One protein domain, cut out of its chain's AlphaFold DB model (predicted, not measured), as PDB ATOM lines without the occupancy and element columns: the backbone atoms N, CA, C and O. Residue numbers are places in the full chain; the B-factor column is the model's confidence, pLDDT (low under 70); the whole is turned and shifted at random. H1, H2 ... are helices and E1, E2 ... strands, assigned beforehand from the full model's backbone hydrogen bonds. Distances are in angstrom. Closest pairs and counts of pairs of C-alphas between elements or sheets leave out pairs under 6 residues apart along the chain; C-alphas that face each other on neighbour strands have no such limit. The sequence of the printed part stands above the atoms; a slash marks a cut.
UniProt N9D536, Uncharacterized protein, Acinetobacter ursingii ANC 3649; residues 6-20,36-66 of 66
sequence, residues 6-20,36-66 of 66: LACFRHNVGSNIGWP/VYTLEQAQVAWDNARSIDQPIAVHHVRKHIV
ATOM      1  N   LEU A   6      -5.867 -38.435 -15.877       94.88
ATOM      2  CA  LEU A   6      -6.786 -39.561 -15.728       94.88
ATOM      3  C   LEU A   6      -7.625 -39.685 -17.005       94.88
ATOM      4  O   LEU A   6      -8.518 -38.879 -17.246       94.88
ATOM      5  N   ALA A   7      -7.307 -40.654 -17.858       94.31
ATOM      6  CA  ALA A   7      -8.052 -40.907 -19.085       94.31
ATOM      7  C   ALA A   7      -9.394 -41.570 -18.770       94.31
ATOM      8  O   ALA A   7      -9.434 -42.558 -18.043       94.31
ATOM      9  N   CYS A   8     -10.477 -41.068 -19.362       92.00
ATOM     10  CA  CYS A   8     -11.812 -41.650 -19.281       92.00
ATOM     11  C   CYS A   8     -12.172 -42.330 -20.602       92.00
ATOM     12  O   CYS A   8     -12.515 -41.675 -21.592       92.00
ATOM     13  N   PHE A   9     -12.137 -43.664 -20.620       89.06
ATOM     14  CA  PHE A   9     -12.399 -44.445 -21.834       89.06
ATOM     15  C   PHE A   9     -13.883 -44.653 -22.151       89.06
ATOM     16  O   PHE A   9     -14.212 -45.274 -23.158       89.06
ATOM     17  N   ARG A  10     -14.797 -44.076 -21.361       85.44
ATOM     18  CA  ARG A  10     -16.240 -44.096 -21.659       85.44
ATOM     19  C   ARG A  10     -16.578 -43.404 -22.982       85.44
ATOM     20  O   ARG A  10     -17.527 -43.804 -23.647       85.44
ATOM     21  N   HIS A  11     -15.840 -42.350 -23.329       69.44
ATOM     22  CA  HIS A  11     -16.095 -41.512 -24.504       69.44
ATOM     23  C   HIS A  11     -14.917 -41.518 -25.481       69.44
ATOM     24  O   HIS A  11     -14.622 -40.499 -26.101       69.44
ATOM     25  N   ASN A  12     -14.222 -42.651 -25.596       83.31
ATOM     26  CA  ASN A  12     -13.145 -42.776 -26.569       83.31
ATOM     27  C   ASN A  12     -13.755 -42.903 -27.976       83.31
ATOM     28  O   ASN A  12     -14.438 -43.887 -28.267       83.31
ATOM     29  N   VAL A  13     -13.572 -41.888 -28.825       83.19
ATOM     30  CA  VAL A  13     -14.126 -41.848 -30.190       83.19
ATOM     31  C   VAL A  13     -13.010 -41.500 -31.163       83.19
ATOM     32  O   VAL A  13     -12.528 -40.366 -31.196       83.19
ATOM     33  N   GLY A  14     -12.603 -42.475 -31.977       83.31
ATOM     34  CA  GLY A  14     -11.467 -42.317 -32.884       83.31
ATOM     35  C   GLY A  14     -10.186 -41.997 -32.110       83.31
ATOM     36  O   GLY A  14      -9.762 -42.787 -31.273       83.31
ATOM     37  N   SER A  15      -9.585 -40.840 -32.386       80.25
ATOM     38  CA  SER A  15      -8.377 -40.344 -31.711       80.25
ATOM     39  C   SER A  15      -8.657 -39.448 -30.495       80.25
ATOM     40  O   SER A  15      -7.718 -38.891 -29.932       80.25
ATOM     41  N   ASN A  16      -9.923 -39.273 -30.091       86.50
ATOM     42  CA  ASN A  16     -10.297 -38.400 -28.977       86.50
ATOM     43  C   ASN A  16     -10.515 -39.183 -27.682       86.50
ATOM     44  O   ASN A  16     -11.349 -40.086 -27.633       86.50
ATOM     45  N   ILE A  17      -9.849 -38.744 -26.614       90.50
ATOM     46  CA  ILE A  17      -9.993 -39.255 -25.246       90.50
ATOM     47  C   ILE A  17     -10.577 -38.146 -24.365       90.50
ATOM     48  O   ILE A  17     -10.230 -36.975 -24.520       90.50
ATOM     49  N   GLY A  18     -11.467 -38.512 -23.439       92.12
ATOM     50  CA  GLY A  18     -11.992 -37.595 -22.429       92.12
ATOM     51  C   GLY A  18     -11.132 -37.569 -21.165       92.12
ATOM     52  O   GLY A  18     -10.667 -38.608 -20.704       92.12
ATOM     53  N   TRP A  19     -10.995 -36.396 -20.560       93.19
ATOM     54  CA  TRP A  19     -10.219 -36.145 -19.345       93.19
ATOM     55  C   TRP A  19     -11.074 -35.383 -18.329       93.19
ATOM     56  O   TRP A  19     -11.859 -34.530 -18.751       93.19
ATOM     57  N   PRO A  20     -10.938 -35.611 -17.012       93.69
ATOM     58  CA  PRO A  20     -11.483 -34.704 -16.012       93.69
ATOM     59  C   PRO A  20     -10.967 -33.285 -16.254       93.69
ATOM     60  O   PRO A  20      -9.762 -33.059 -16.356       93.69
ATOM     61  N   VAL A  36      -4.326 -31.944 -14.061       96.31
ATOM     62  CA  VAL A  36      -3.033 -32.600 -13.860       96.31
ATOM     63  C   VAL A  36      -2.945 -33.047 -12.408       96.31
ATOM     64  O   VAL A  36      -3.069 -32.233 -11.496       96.31
ATOM     65  N   TYR A  37      -2.731 -34.340 -12.212       95.94
ATOM     66  CA  TYR A  37      -2.619 -34.966 -10.907       95.94
ATOM     67  C   TYR A  37      -1.148 -35.157 -10.530       95.94
ATOM     68  O   TYR A  37      -0.320 -35.550 -11.360       95.94
ATOM     69  N   THR A  38      -0.842 -34.952  -9.251       96.06
ATOM     70  CA  THR A  38       0.322 -35.581  -8.602       96.06
ATOM     71  C   THR A  38       0.115 -37.097  -8.485       96.06
ATOM     72  O   THR A  38      -0.993 -37.595  -8.698       96.06
ATOM     73  N   LEU A  39       1.160 -37.850  -8.128       95.44
ATOM     74  CA  LEU A  39       1.058 -39.303  -7.960       95.44
ATOM     75  C   LEU A  39       0.027 -39.676  -6.883       95.44
ATOM     76  O   LEU A  39      -0.817 -40.538  -7.110       95.44
ATOM     77  N   GLU A  40       0.052 -38.986  -5.745       95.62
ATOM     78  CA  GLU A  40      -0.849 -39.232  -4.621       95.62
ATOM     79  C   GLU A  40      -2.301 -38.910  -4.994       95.62
ATOM     80  O   GLU A  40      -3.207 -39.700  -4.729       95.62
ATOM     81  N   GLN A  41      -2.531 -37.776  -5.667       95.31
ATOM     82  CA  GLN A  41      -3.869 -37.407  -6.135       95.31
ATOM     83  C   GLN A  41      -4.388 -38.383  -7.197       95.31
ATOM     84  O   GLN A  41      -5.576 -38.698  -7.196       95.31
ATOM     85  N   ALA A  42      -3.522 -38.861  -8.095       95.25
ATOM     86  CA  ALA A  42      -3.899 -39.826  -9.120       95.25
ATOM     87  C   ALA A  42      -4.270 -41.180  -8.512       95.25
ATOM     88  O   ALA A  42      -5.256 -41.768  -8.945       95.25
ATOM     89  N   GLN A  43      -3.535 -41.644  -7.495       95.31
ATOM     90  CA  GLN A  43      -3.857 -42.879  -6.777       95.31
ATOM     91  C   GLN A  43      -5.242 -42.788  -6.129       95.31
ATOM     92  O   GLN A  43      -6.103 -43.617  -6.406       95.31
ATOM     93  N   VAL A  44      -5.500 -41.725  -5.358       96.00
ATOM     94  CA  VAL A  44      -6.810 -41.503  -4.720       96.00
ATOM     95  C   VAL A  44      -7.924 -41.412  -5.762       96.00
ATOM     96  O   VAL A  44      -8.997 -41.988  -5.575       96.00
ATOM     97  N   ALA A  45      -7.693 -40.694  -6.864       94.25
ATOM     98  CA  ALA A  45      -8.673 -40.586  -7.932       94.25
ATOM     99  C   ALA A  45      -8.949 -41.950  -8.578       94.25
ATOM    100  O   ALA A  45     -10.113 -42.280  -8.768       94.25
ATOM    101  N   TRP A  46      -7.911 -42.739  -8.869       95.12
ATOM    102  CA  TRP A  46      -8.012 -44.057  -9.497       95.12
ATOM    103  C   TRP A  46      -8.731 -45.079  -8.612       95.12
ATOM    104  O   TRP A  46      -9.627 -45.763  -9.101       95.12
ATOM    105  N   ASP A  47      -8.442 -45.101  -7.308       96.56
ATOM    106  CA  ASP A  47      -9.108 -45.981  -6.336       96.56
ATOM    107  C   ASP A  47     -10.627 -45.735  -6.252       96.56
ATOM    108  O   ASP A  47     -11.393 -46.629  -5.895       96.56
ATOM    109  N   ASN A  48     -11.070 -44.522  -6.602       94.38
ATOM    110  CA  ASN A  48     -12.478 -44.115  -6.622       94.38
ATOM    111  C   ASN A  48     -13.048 -43.975  -8.046       94.38
ATOM    112  O   ASN A  48     -14.201 -43.565  -8.221       94.38
ATOM    113  N   ALA A  49     -12.246 -44.266  -9.069       91.12
ATOM    114  CA  ALA A  49     -12.640 -44.124 -10.457       91.12
ATOM    115  C   ALA A  49     -13.397 -45.360 -10.949       91.12
ATOM    116  O   ALA A  49     -13.630 -46.341 -10.241       91.12
ATOM    117  N   ARG A  50     -13.817 -45.316 -12.211       89.19
ATOM    118  CA  ARG A  50     -14.398 -46.487 -12.865       89.19
ATOM    119  C   ARG A  50     -13.273 -47.420 -13.287       89.19
ATOM    120  O   ARG A  50     -12.174 -46.973 -13.589       89.19
ATOM    121  N   SER A  51     -13.587 -48.701 -13.452       92.06
ATOM    122  CA  SER A  51     -12.629 -49.715 -13.926       92.06
ATOM    123  C   SER A  51     -11.987 -49.400 -15.288       92.06
ATOM    124  O   SER A  51     -10.953 -49.966 -15.633       92.06
ATOM    125  N   ILE A  52     -12.602 -48.507 -16.064       90.62
ATOM    126  CA  ILE A  52     -12.141 -48.067 -17.384       90.62
ATOM    127  C   ILE A  52     -11.289 -46.795 -17.347       90.62
ATOM    128  O   ILE A  52     -10.731 -46.424 -18.377       90.62
ATOM    129  N   ASP A  53     -11.227 -46.104 -16.210       92.44
ATOM    130  CA  ASP A  53     -10.440 -44.886 -16.077       92.44
ATOM    131  C   ASP A  53      -8.984 -45.270 -15.781       92.44
ATOM    132  O   ASP A  53      -8.719 -46.137 -14.945       92.44
ATOM    133  N   GLN A  54      -8.031 -44.669 -16.497       93.88
ATOM    134  CA  GLN A  54      -6.622 -45.065 -16.439       93.88
ATOM    135  C   GLN A  54      -5.710 -43.856 -16.217       93.88
ATOM    136  O   GLN A  54      -5.821 -42.870 -16.953       93.88
ATOM    137  N   PRO A  55      -4.787 -43.901 -15.241       95.38
ATOM    138  CA  PRO A  55      -3.770 -42.872 -15.103       95.38
ATOM    139  C   PRO A  55      -2.734 -43.004 -16.228       95.38
ATOM    140  O   PRO A  55      -2.196 -44.082 -16.477       95.38
ATOM    141  N   ILE A  56      -2.430 -41.902 -16.914       94.62
ATOM    142  CA  ILE A  56      -1.437 -41.854 -17.995       94.62
ATOM    143  C   ILE A  56      -0.465 -40.711 -17.725       94.62
ATOM    144  O   ILE A  56      -0.871 -39.591 -17.419       94.62
ATOM    145  N   ALA A  57       0.835 -40.976 -17.856       95.44
ATOM    146  CA  ALA A  57       1.858 -39.961 -17.644       95.44
ATOM    147  C   ALA A  57       1.718 -38.798 -18.638       95.44
ATOM    148  O   ALA A  57       1.649 -39.012 -19.852       95.44
ATOM    149  N   VAL A  58       1.746 -37.560 -18.132       95.56
ATOM    150  CA  VAL A  58       1.568 -36.336 -18.937       95.56
ATOM    151  C   VAL A  58       2.564 -36.277 -20.093       95.56
ATOM    152  O   VAL A  58       2.180 -35.994 -21.225       95.56
ATOM    153  N   HIS A  59       3.835 -36.607 -19.841       94.31
ATOM    154  CA  HIS A  59       4.873 -36.607 -20.878       94.31
ATOM    155  C   HIS A  59       4.578 -37.607 -22.009       94.31
ATOM    156  O   HIS A  59       4.916 -37.350 -23.163       94.31
ATOM    157  N   HIS A  60       3.937 -38.737 -21.695       92.69
ATOM    158  CA  HIS A  60       3.575 -39.744 -22.686       92.69
ATOM    159  C   HIS A  60       2.420 -39.257 -23.563       92.69
ATOM    160  O   HIS A  60       2.474 -39.412 -24.781       92.69
ATOM    161  N   VAL A  61       1.417 -38.611 -22.961       91.94
ATOM    162  CA  VAL A  61       0.293 -38.008 -23.691       91.94
ATOM    163  C   VAL A  61       0.791 -36.872 -24.589       91.94
ATOM    164  O   VAL A  61       0.554 -36.895 -25.792       91.94
ATOM    165  N   ARG A  62       1.580 -35.936 -24.046       90.75
ATOM    166  CA  ARG A  62       2.103 -34.774 -24.791       90.75
ATOM    167  C   ARG A  62       3.003 -35.138 -25.971       90.75
ATOM    168  O   ARG A  62       3.032 -34.393 -26.940       90.75
ATOM    169  N   LYS A  63       3.691 -36.282 -25.938       90.44
ATOM    170  CA  LYS A  63       4.495 -36.766 -27.076       90.44
ATOM    171  C   LYS A  63       3.651 -37.112 -28.317       90.44
ATOM    172  O   LYS A  63       4.194 -37.133 -29.416       90.44
ATOM    173  N   HIS A  64       2.366 -37.415 -28.143       84.19
ATOM    174  CA  HIS A  64       1.500 -37.945 -29.203       84.19
ATOM    175  C   HIS A  64       0.329 -37.022 -29.558       84.19
ATOM    176  O   HIS A  64      -0.512 -37.396 -30.372       84.19
ATOM    177  N   ILE A  65       0.262 -35.834 -28.955       79.44
ATOM    178  CA  ILE A  65      -0.705 -34.811 -29.345       79.44
ATOM    179  C   ILE A  65      -0.116 -34.052 -30.534       79.44
ATOM    180  O   ILE A  65       1.008 -33.555 -30.454       79.44
ATOM    181  N   VAL A  66      -0.875 -34.023 -31.627       60.75
ATOM    182  CA  VAL A  66      -0.613 -33.259 -32.857       60.75
ATOM    183  C   VAL A  66      -1.412 -31.970 -32.870       60.75
ATOM    184  O   VAL A  66      -2.566 -31.996 -32.386       60.75
TER     185      VAL A  66
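Overview. This is residues 6 to 20 and 36 to 66 of the 66 residues of an uncharacterized protein of Acinetobacter ursingii ANC 3649 (UniProt N9D536). A small, strongly twisted sheet has E3 in the middle of the model, between the hairpin of E1 and E2 and helix H1, which runs alongside E3. E1 bends sharply, pairing with E3 by its first residues and with E2 farther on, and the short helix H2 turns off the end of E3. The printed part has 46 residues with two named helices and three named strands, in the order E1, E2, H1, E3, H2; the sheet order is E2, E1, E3, all antiparallel, and the class is mixed, helices and strands. It is only just compact, close to loose, with a radius of gyration of the C-alphas of 10.9 A and spans of 29 by 22 by 13 A.

Arrangement. E1, residues 6 to 13, bends by 82 degrees at residue 10. It forms an antiparallel hairpin with E2, residues 16 to 20, with N 8 and O 18 within hydrogen-bond range at 2.8 A. E1 is also antiparallel to E3, residues 53 to 57, with N 7 and O 54 at 2.8 A. H1, residues 39 to 47, is on the sheet at a height of 9.0 A, along E3 at 12 degrees on the local plane; the C-alphas of Ala 42 and Pro 55, their closest, are 6.7 A apart. H2, residues 58 to 62, is not on the sheet and is apart from H1. In H1 and H2 every O i to N i+4 pair is within hydrogen-bond range.

Along the chain. E1 begins at C-alpha 6, (-6.786, -39.561, -15.728), and is 16.4 A long. E2 is 13.5 A, H1 12.3 A, E3 13.3 A and H2 6.1 A long, ending at C-alpha 62, (2.103, -34.774, -24.791).

Size, cuts and confidence. The C-alphas farthest apart, of Asn 48 and Val 66, are 30.8 A apart. Residues 21 to 35 are not printed, and C-alphas 20 and 36 are 9.0 A apart across the cut. No link printed whole is long. Residues 11 and 66 are under 70 in pLDDT.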